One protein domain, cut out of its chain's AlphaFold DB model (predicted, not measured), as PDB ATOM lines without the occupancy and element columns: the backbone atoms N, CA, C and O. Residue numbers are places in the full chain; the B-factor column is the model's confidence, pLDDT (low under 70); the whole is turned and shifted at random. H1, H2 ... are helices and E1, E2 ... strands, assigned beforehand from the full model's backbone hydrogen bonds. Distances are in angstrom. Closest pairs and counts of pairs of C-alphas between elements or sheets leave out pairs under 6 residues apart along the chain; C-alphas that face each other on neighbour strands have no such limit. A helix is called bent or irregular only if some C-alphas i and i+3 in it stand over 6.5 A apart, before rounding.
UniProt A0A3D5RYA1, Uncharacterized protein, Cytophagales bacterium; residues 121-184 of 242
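What this domain is: This is residues 121 to 184 of the 242 residues of an uncharacterized protein of Cytophagales bacterium (UniProt A0A3D5RYA1). A small two-stranded hairpin, E1 and E2, and the helices H1 and H2 make a triangle: H2 starts beside the middle of H1 and runs off nearly at a right angle, and the hairpin lies across the angle between them. The short helix H3 lies at the other end of the domain, near H2, and the long link of residues 135 to 147 loops past that end on its way from H1 to H2. The printed part has 64 residues, with three named helices and two named strands in the order H1, H2, E1, E2, H3; the sheet, E1 - E2, is antiparallel, and the class is mostly helix. The whole is compact, with a radius of gyration of the C-alphas of 11.2 A, and rounded, with spans of 31 by 25 by 19 A.

How they stand to each other: Strands E1, residues 162 to 164, and E2, residues 168 to 170, form a hairpin of antiparallel neighbours, with 155 degrees between their directions. N 168 and O 164 are 2.8 A apart, and N 170 and O 162 are 2.8 A apart, both within hydrogen-bond range. The closest C-alphas of E1 and H1, residues 121 to 134, are those of Tyr 163 and Ala 127, 6.4 A apart. H1 touches H2, residues 148 to 158, with residues 127 to 132 alone; their closest C-alphas, those of Ile 128 and Lys 149, are 5.9 A apart. Their lines are only just about perpendicular, at 72 degrees. The closest C-alphas of H2 and E1 are those of Leu 156 and Glu 162, 7.9 A apart. H3, residues 176 to 182, is near H2, with 6 pairs of C-alphas within 10 A. H1 and H3 are close but not clearly touching; their closest C-alphas are those of Tyr 134 and Leu 176, 7.9 A apart. E1 and H3 are apart, and so are H2 and E2. In H2 and H3 every O i to N i+4 pair is within hydrogen-bond range; in H1, 6 of 10 are.

Where its parts are: E1 and E2 span 6.9 A and 6.6 A from first to last C-alpha. H1 begins at C-alpha 121, (-12.217, -3.076, -33.308), and is 20.3 A long; it is irregular, but only just: C-alphas 129 and 132 are 6.8 A apart. H2 begins at C-alpha 148, (-12.901, 0.765, -50.617), and is 15.1 A long. H3 is 9.6 A long and ends at C-alpha 182, (-10.529, -8.724, -59.657).

The domain as a whole: The two C-alphas farthest apart, those of Glu 142 and Asp 166, are 32.3 A apart. The printed part has no cut. The link from H1 to H2, 13 residues, is long; the links from H2 to E1, E1 to E2 and E2 to H3 are tight. The mean pLDDT of the printed part is 91.4, and no printed residue is under 70.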
ATOM      1  N   VAL A 121     -11.782  -4.299 -32.620       96.12
ATOM      2  CA  VAL A 121     -12.217  -3.076 -33.308       96.12
ATOM      3  C   VAL A 121     -11.027  -2.157 -33.571       96.12
ATOM      4  O   VAL A 121     -10.879  -1.685 -34.695       96.12
ATOM      5  N   ARG A 122     -10.159  -1.936 -32.579       95.81
ATOM      6  CA  ARG A 122      -8.970  -1.087 -32.743       95.81
ATOM      7  C   ARG A 122      -7.978  -1.666 -33.740       95.81
ATOM      8  O   ARG A 122      -7.459  -0.919 -34.559       95.81
ATOM      9  N   GLU A 123      -7.729  -2.971 -33.672       94.94
ATOM     10  CA  GLU A 123      -6.819  -3.660 -34.591       94.94
ATOM     11  C   GLU A 123      -7.319  -3.563 -36.032       94.94
ATOM     12  O   GLU A 123      -6.561  -3.199 -36.925       94.94
ATOM     13  N   ARG A 124      -8.617  -3.794 -36.254       94.75
ATOM     14  CA  ARG A 124      -9.245  -3.586 -37.561       94.75
ATOM     15  C   ARG A 124      -9.106  -2.141 -38.035       94.75
ATOM     16  O   ARG A 124      -8.784  -1.917 -39.199       94.75
ATOM     17  N   ASP A 125      -9.395  -1.170 -37.173       95.62
ATOM     18  CA  ASP A 125      -9.368   0.242 -37.554       95.62
ATOM     19  C   ASP A 125      -7.935   0.679 -37.930       95.62
ATOM     20  O   ASP A 125      -7.752   1.321 -38.963       95.62
ATOM     21  N   GLU A 126      -6.910   0.245 -37.188       94.56
ATOM     22  CA  GLU A 126      -5.498   0.476 -37.543       94.56
ATOM     23  C   GLU A 126      -5.110  -0.238 -38.849       94.56
ATOM     24  O   GLU A 126      -4.488   0.364 -39.731       94.56
ATOM     25  N   ALA A 127      -5.544  -1.492 -39.028       94.06
ATOM     26  CA  ALA A 127      -5.324  -2.253 -40.255       94.06
ATOM     27  C   ALA A 127      -5.879  -1.527 -41.486       94.06
ATOM     28  O   ALA A 127      -5.225  -1.493 -42.528       94.06
ATOM     29  N   ILE A 128      -7.067  -0.927 -41.360       94.81
ATOM     30  CA  ILE A 128      -7.718  -0.125 -42.400       94.81
ATOM     31  C   ILE A 128      -6.951   1.175 -42.654       94.81
ATOM     32  O   ILE A 128      -6.756   1.552 -43.812       94.81
ATOM     33  N   GLU A 129      -6.497   1.865 -41.605       92.88
ATOM     34  CA  GLU A 129      -5.748   3.120 -41.746       92.88
ATOM     35  C   GLU A 129      -4.460   2.935 -42.556       92.88
ATOM     36  O   GLU A 129      -4.142   3.780 -43.399       92.88
ATOM     37  N   VAL A 130      -3.754   1.812 -42.383       92.75
ATOM     38  CA  VAL A 130      -2.498   1.571 -43.108       92.75
ATOM     39  C   VAL A 130      -2.690   1.175 -44.575       92.75
ATOM     40  O   VAL A 130      -1.728   1.277 -45.342       92.75
ATOM     41  N   LEU A 131      -3.896   0.775 -45.007       92.44
ATOM     42  CA  LEU A 131      -4.147   0.296 -46.378       92.44
ATOM     43  C   LEU A 131      -3.852   1.339 -47.460       92.44
ATOM     44  O   LEU A 131      -3.515   0.953 -48.576       92.44
ATOM     45  N   ASP A 132      -3.878   2.638 -47.141       89.00
ATOM     46  CA  ASP A 132      -3.459   3.681 -48.093       89.00
ATOM     47  C   ASP A 132      -2.058   3.408 -48.648       89.00
ATOM     48  O   ASP A 132      -1.819   3.567 -49.844       89.00
ATOM     49  N   SER A 133      -1.146   2.955 -47.783       88.31
ATOM     50  CA  SER A 133       0.244   2.670 -48.150       88.31
ATOM     51  C   SER A 133       0.418   1.413 -49.005       88.31
ATOM     52  O   SER A 133       1.474   1.238 -49.607       88.31
ATOM     53  N   TYR A 134      -0.619   0.575 -49.082       85.31
ATOM     54  CA  TYR A 134      -0.655  -0.658 -49.867       85.31
ATOM     55  C   TYR A 134      -1.435  -0.503 -51.176       85.31
ATOM     56  O   TYR A 134      -1.556  -1.470 -51.921       85.31
ATOM     57  N   THR A 135      -1.958   0.690 -51.475       88.75
ATOM     58  CA  THR A 135      -2.679   0.943 -52.727       88.75
ATOM     59  C   THR A 135      -1.730   0.751 -53.918       88.75
ATOM     60  O   THR A 135      -0.736   1.483 -54.005       88.75
ATOM     61  N   PRO A 136      -2.009  -0.186 -54.842       87.94
ATOM     62  CA  PRO A 136      -1.193  -0.378 -56.037       87.94
ATOM     63  C   PRO A 136      -1.137   0.872 -56.920       87.94
ATOM     64  O   PRO A 136      -2.083   1.662 -56.967       87.94
ATOM     65  N   SER A 137      -0.046   1.056 -57.669       89.31
ATOM     66  CA  SER A 137       0.117   2.228 -58.544       89.31
ATOM     67  C   SER A 137      -0.847   2.255 -59.733       89.31
ATOM     68  O   SER A 137      -1.100   3.334 -60.265       89.31
ATOM     69  N   ASN A 138      -1.375   1.097 -60.136       87.06
ATOM     70  CA  ASN A 138      -2.357   0.943 -61.213       87.06
ATOM     71  C   ASN A 138      -3.818   1.075 -60.734       87.06
ATOM     72  O   ASN A 138      -4.740   0.941 -61.541       87.06
ATOM     73  N   ALA A 139      -4.056   1.344 -59.444       91.31
ATOM     74  CA  ALA A 139      -5.397   1.605 -58.935       91.31
ATOM     75  C   ALA A 139      -5.986   2.872 -59.581       91.31
ATOM     76  O   ALA A 139      -5.343   3.922 -59.626       91.31
ATOM     77  N   ASP A 140      -7.230   2.783 -60.049       92.12
ATOM     78  CA  ASP A 140      -7.975   3.878 -60.668       92.12
ATOM     79  C   ASP A 140      -8.844   4.585 -59.610       92.12
ATOM     80  O   ASP A 140      -9.862   4.033 -59.170       92.12
ATOM     81  N   PRO A 141      -8.501   5.825 -59.201       90.94
ATOM     82  CA  PRO A 141      -9.235   6.536 -58.158       90.94
ATOM     83  C   PRO A 141     -10.702   6.812 -58.502       90.94
ATOM     84  O   PRO A 141     -11.496   7.042 -57.593       90.94
ATOM     85  N   GLU A 142     -11.081   6.813 -59.785       93.31
ATOM     86  CA  GLU A 142     -12.475   7.019 -60.202       93.31
ATOM     87  C   GLU A 142     -13.327   5.749 -60.046       93.31
ATOM     88  O   GLU A 142     -14.559   5.835 -60.012       93.31
ATOM     89  N   LYS A 143     -12.688   4.576 -59.937       93.88
ATOM     90  CA  LYS A 143     -13.350   3.273 -59.767       93.88
ATOM     91  C   LYS A 143     -13.431   2.828 -58.305       93.88
ATOM     92  O   LYS A 143     -14.247   1.958 -57.997       93.88
ATOM     93  N   LEU A 144     -12.637   3.423 -57.409       94.00
ATOM     94  CA  LEU A 144     -12.652   3.105 -55.982       94.00
ATOM     95  C   LEU A 144     -13.965   3.566 -55.316       94.00
ATOM     96  O   LEU A 144     -14.313   4.746 -55.386       94.00
ATOM     97  N   PRO A 145     -14.704   2.665 -54.641       95.25
ATOM     98  CA  PRO A 145     -15.827   3.051 -53.787       95.25
ATOM     99  C   PRO A 145     -15.401   3.961 -52.623       95.25
ATOM    100  O   PRO A 145     -14.264   3.893 -52.174       95.25
ATOM    101  N   ASP A 146     -16.329   4.738 -52.051       95.12
ATOM    102  CA  ASP A 146     -16.038   5.573 -50.866       95.12
ATOM    103  C   ASP A 146     -15.540   4.746 -49.656       95.12
ATOM    104  O   ASP A 146     -14.782   5.253 -48.833       95.12
ATOM    105  N   ASP A 147     -15.957   3.479 -49.564       95.62
ATOM    106  CA  ASP A 147     -15.639   2.487 -48.525       95.62
ATOM    107  C   ASP A 147     -14.652   1.407 -49.018       95.62
ATOM    108  O   ASP A 147     -14.719   0.237 -48.622       95.62
ATOM    109  N   TRP A 148     -13.785   1.747 -49.980       95.25
ATOM    110  CA  TRP A 148     -12.901   0.765 -50.617       95.25
ATOM    111  C   TRP A 148     -11.941   0.093 -49.628       95.25
ATOM    112  O   TRP A 148     -11.627  -1.079 -49.810       95.25
ATOM    113  N   LYS A 149     -11.511   0.788 -48.568       95.44
ATOM    114  CA  LYS A 149     -10.582   0.227 -47.575       95.44
ATOM    115  C   LYS A 149     -11.241  -0.835 -46.715       95.44
ATOM    116  O   LYS A 149     -10.648  -1.876 -46.472       95.44
ATOM    117  N   GLU A 150     -12.473  -0.600 -46.280       95.44
ATOM    118  CA  GLU A 150     -13.267  -1.558 -45.514       95.44
ATOM    119  C   GLU A 150     -13.540  -2.817 -46.342       95.44
ATOM    120  O   GLU A 150     -13.468  -3.940 -45.834       95.44
ATOM    121  N   LYS A 151     -13.818  -2.634 -47.638       95.50
ATOM    122  CA  LYS A 151     -13.963  -3.742 -48.585       95.50
ATOM    123  C   LYS A 151     -12.651  -4.489 -48.772       95.50
ATOM    124  O   LYS A 151     -12.647  -5.702 -48.628       95.50
ATOM    125  N   LEU A 152     -11.549  -3.780 -49.016       94.81
ATOM    126  CA  LEU A 152     -10.232  -4.387 -49.176       94.81
ATOM    127  C   LEU A 152      -9.817  -5.165 -47.927       94.81
ATOM    128  O   LEU A 152      -9.395  -6.304 -48.049       94.81
ATOM    129  N   TYR A 153      -9.990  -4.587 -46.736       94.94
ATOM    130  CA  TYR A 153      -9.765  -5.269 -45.462       94.94
ATOM    131  C   TYR A 153     -10.543  -6.588 -45.398       94.94
ATOM    132  O   TYR A 153      -9.975  -7.622 -45.057       94.94
ATOM    133  N   SER A 154     -11.834  -6.554 -45.748       94.88
ATOM    134  CA  SER A 154     -12.699  -7.739 -45.704       94.88
ATOM    135  C   SER A 154     -12.219  -8.816 -46.680       94.88
ATOM    136  O   SER A 154     -12.110  -9.975 -46.298       94.88
ATOM    137  N   GLU A 155     -11.866  -8.430 -47.907       95.12
ATOM    138  CA  GLU A 155     -11.348  -9.353 -48.924       95.12
ATOM    139  C   GLU A 155      -9.981  -9.930 -48.531       95.12
ATOM    140  O   GLU A 155      -9.762 -11.133 -48.651       95.12
ATOM    141  N   LEU A 156      -9.067  -9.105 -48.015       93.38
ATOM    142  CA  LEU A 156      -7.770  -9.547 -47.500       93.38
ATOM    143  C   LEU A 156      -7.951 -10.602 -46.406       93.38
ATOM    144  O   LEU A 156      -7.348 -11.674 -46.470       93.38
ATOM    145  N   PHE A 157      -8.826 -10.322 -45.440       92.12
ATOM    146  CA  PHE A 157      -9.123 -11.230 -44.340       92.12
ATOM    147  C   PHE A 157      -9.747 -12.549 -44.825       92.12
ATOM    148  O   PHE A 157      -9.320 -13.627 -44.408       92.12
ATOM    149  N   ASP A 158     -10.705 -12.492 -45.755       93.75
ATOM    150  CA  ASP A 158     -11.343 -13.683 -46.337       93.75
ATOM    151  C   ASP A 158     -10.360 -14.536 -47.162       93.75
ATOM    152  O   ASP A 158     -10.507 -15.760 -47.236       93.75
ATOM    153  N   ASN A 159      -9.320 -13.914 -47.728       90.88
ATOM    154  CA  ASN A 159      -8.216 -14.592 -48.413       90.88
ATOM    155  C   ASN A 159      -7.098 -15.065 -47.464       90.88
ATOM    156  O   ASN A 159      -6.097 -15.616 -47.921       90.88
ATOM    157  N   GLY A 160      -7.277 -14.916 -46.148       91.00
ATOM    158  CA  GLY A 160      -6.340 -15.398 -45.135       91.00
ATOM    159  C   GLY A 160      -5.130 -14.495 -44.907       91.00
ATOM    160  O   GLY A 160      -4.170 -14.945 -44.286       91.00
ATOM    161  N   ALA A 161      -5.158 -13.247 -45.387       92.50
ATOM    162  CA  ALA A 161      -4.174 -12.260 -44.968       92.50
ATOM    163  C   ALA A 161      -4.373 -11.931 -43.485       92.50
ATOM    164  O   ALA A 161      -5.497 -11.771 -43.004       92.50
ATOM    165  N   GLU A 162      -3.264 -11.794 -42.770       90.50
ATOM    166  CA  GLU A 162      -3.257 -11.456 -41.349       90.50
ATOM    167  C   GLU A 162      -2.685 -10.051 -41.161       90.50
ATOM    168  O   GLU A 162      -1.785  -9.630 -41.888       90.50
ATOM    169  N   TYR A 163      -3.193  -9.318 -40.176       90.69
ATOM    170  CA  TYR A 163      -2.651  -8.026 -39.771       90.69
ATOM    171  C   TYR A 163      -2.211  -8.101 -38.315       90.69
ATOM    172  O   TYR A 163      -2.912  -8.689 -37.495       90.69
ATOM    173  N   THR A 164      -1.074  -7.488 -37.989       86.19
ATOM    174  CA  THR A 164      -0.698  -7.210 -36.599       86.19
ATOM    175  C   THR A 164      -0.202  -5.774 -36.475       86.19
ATOM    176  O   THR A 164       0.506  -5.286 -37.358       86.19
ATOM    177  N   SER A 165      -0.507  -5.108 -35.359       81.75
ATOM    178  CA  SER A 165      -0.054  -3.727 -35.109       81.75
ATOM    179  C   SER A 165       1.470  -3.575 -35.202       81.75
ATOM    180  O   SER A 165       1.991  -2.547 -35.627       81.75
ATOM    181  N   ASP A 166       2.207  -4.624 -34.827       80.94
ATOM    182  CA  ASP A 166       3.668  -4.587 -34.747       80.94
ATOM    183  C   ASP A 166       4.356  -4.804 -36.102       80.94
ATOM    184  O   ASP A 166       5.516  -4.424 -36.269       80.94
ATOM    185  N   SER A 167       3.695  -5.469 -37.056       84.06
ATOM    186  CA  SER A 167       4.327  -5.903 -38.315       84.06
ATOM    187  C   SER A 167       3.551  -5.542 -39.582       84.06
ATOM    188  O   SER A 167       4.075  -5.728 -40.681       84.06
ATOM    189  N   GLY A 168       2.352  -4.978 -39.450       88.81
ATOM    190  CA  GLY A 168       1.490  -4.628 -40.569       88.81
ATOM    191  C   GLY A 168       0.808  -5.847 -41.191       88.81
ATOM    192  O   GLY A 168       0.563  -6.856 -40.529       88.81
ATOM    193  N   TRP A 169       0.484  -5.734 -42.479       88.94
ATOM    194  CA  TRP A 169      -0.166  -6.799 -43.241       88.94
ATOM    195  C   TRP A 169       0.820  -7.883 -43.684       88.94
ATOM    196  O   TRP A 169       1.807  -7.612 -44.372       88.94
ATOM    197  N   TYR A 170       0.487  -9.130 -43.369       87.38
ATOM    198  CA  TYR A 170       1.089 -10.338 -43.916       87.38
ATOM    199  C   TYR A 170       0.251 -10.832 -45.094       87.38
ATOM    200  O   TYR A 170      -0.766 -11.500 -44.932       87.38
ATOM    201  N   LEU A 171       0.706 -10.496 -46.297       86.81
ATOM    202  CA  LEU A 171       0.022 -10.784 -47.560       86.81
ATOM    203  C   LEU A 171       0.487 -12.112 -48.178       86.81
ATOM    204  O   LEU A 171       0.658 -12.218 -49.391       86.81
ATOM    205  N   GLU A 172       0.787 -13.124 -47.359       85.44
ATOM    206  CA  GLU A 172       1.297 -14.392 -47.886       85.44
ATOM    207  C   GLU A 172       0.251 -15.047 -48.800       85.44
ATOM    208  O   GLU A 172      -0.827 -15.435 -48.365       85.44
ATOM    209  N   GLY A 173       0.582 -15.164 -50.088       81.94
ATOM    210  CA  GLY A 173      -0.327 -15.717 -51.093       81.94
ATOM    211  C   GLY A 173      -1.395 -14.744 -51.600       81.94
ATOM    212  O   GLY A 173      -2.227 -15.168 -52.401       81.94
ATOM    213  N   VAL A 174      -1.353 -13.471 -51.196       86.75
ATOM    214  CA  VAL A 174      -2.242 -12.425 -51.708       86.75
ATOM    215  C   VAL A 174      -1.465 -11.478 -52.612       86.75
ATOM    216  O   VAL A 174      -0.528 -10.807 -52.183       86.75
ATOM    217  N   ASP A 175      -1.880 -11.417 -53.872       88.50
ATOM    218  CA  ASP A 175      -1.397 -10.442 -54.843       88.50
ATOM    219  C   ASP A 175      -2.370  -9.254 -54.869       88.50
ATOM    220  O   ASP A 175      -3.516  -9.382 -55.301       88.50
ATOM    221  N   LEU A 176      -1.934  -8.108 -54.335       90.06
ATOM    222  CA  LEU A 176      -2.770  -6.910 -54.229       90.06
ATOM    223  C   LEU A 176      -3.129  -6.315 -55.591       90.06
ATOM    224  O   LEU A 176      -4.227  -5.781 -55.737       90.06
ATOM    225  N   GLU A 177      -2.232  -6.389 -56.574       89.19
ATOM    226  CA  GLU A 177      -2.504  -5.882 -57.921       89.19
ATOM    227  C   GLU A 177      -3.597  -6.726 -58.566       89.19
ATOM    228  O   GLU A 177      -4.610  -6.186 -59.020       89.19
ATOM    229  N   LEU A 178      -3.453  -8.053 -58.496       89.25
ATOM    230  CA  LEU A 178      -4.471  -8.977 -58.984       89.25
ATOM    231  C   LEU A 178      -5.808  -8.778 -58.261       89.25
ATOM    232  O   LEU A 178      -6.846  -8.717 -58.915       89.25
ATOM    233  N   LEU A 179      -5.799  -8.614 -56.935       92.69
ATOM    234  CA  LEU A 179      -7.018  -8.386 -56.159       92.69
ATOM    235  C   LEU A 179      -7.724  -7.085 -56.578       92.69
ATOM    236  O   LEU A 179      -8.941  -7.068 -56.745       92.69
ATOM    237  N   PHE A 180      -6.984  -5.995 -56.804       94.00
ATOM    238  CA  PHE A 180      -7.569  -4.744 -57.299       94.00
ATOM    239  C   PHE A 180      -8.150  -4.896 -58.710       94.00
ATOM    240  O   PHE A 180      -9.204  -4.321 -58.994       94.00
ATOM    241  N   VAL A 181      -7.514  -5.682 -59.584       92.19
ATOM    242  CA  VAL A 181      -8.058  -6.020 -60.910       92.19
ATOM    243  C   VAL A 181      -9.340  -6.852 -60.778       92.19
ATOM    244  O   VAL A 181     -10.347  -6.526 -61.410       92.19
ATOM    245  N   GLU A 182      -9.357  -7.871 -59.916       92.75
ATOM    246  CA  GLU A 182     -10.529  -8.724 -59.657       92.75
ATOM    247  C   GLU A 182     -11.719  -7.930 -59.100       92.75
ATOM    248  O   GLU A 182     -12.870  -8.166 -59.484       92.75
ATOM    249  N   LEU A 183     -11.445  -6.940 -58.249       93.44
ATOM    250  CA  LEU A 183     -12.444  -6.022 -57.699       93.44
ATOM    251  C   LEU A 183     -12.877  -4.933 -58.700       93.44
ATOM    252  O   LEU A 183     -13.834  -4.196 -58.439       93.44
ATOM    253  N   GLY A 184     -12.222  -4.848 -59.861       94.19
ATOM    254  CA  GLY A 184     -12.492  -3.855 -60.903       94.19
ATOM    255  C   GLY A 184     -12.037  -2.442 -60.533       94.19
ATOM    256  O   GLY A 184     -12.586  -1.466 -61.047       94.19
TER     257      GLY A 184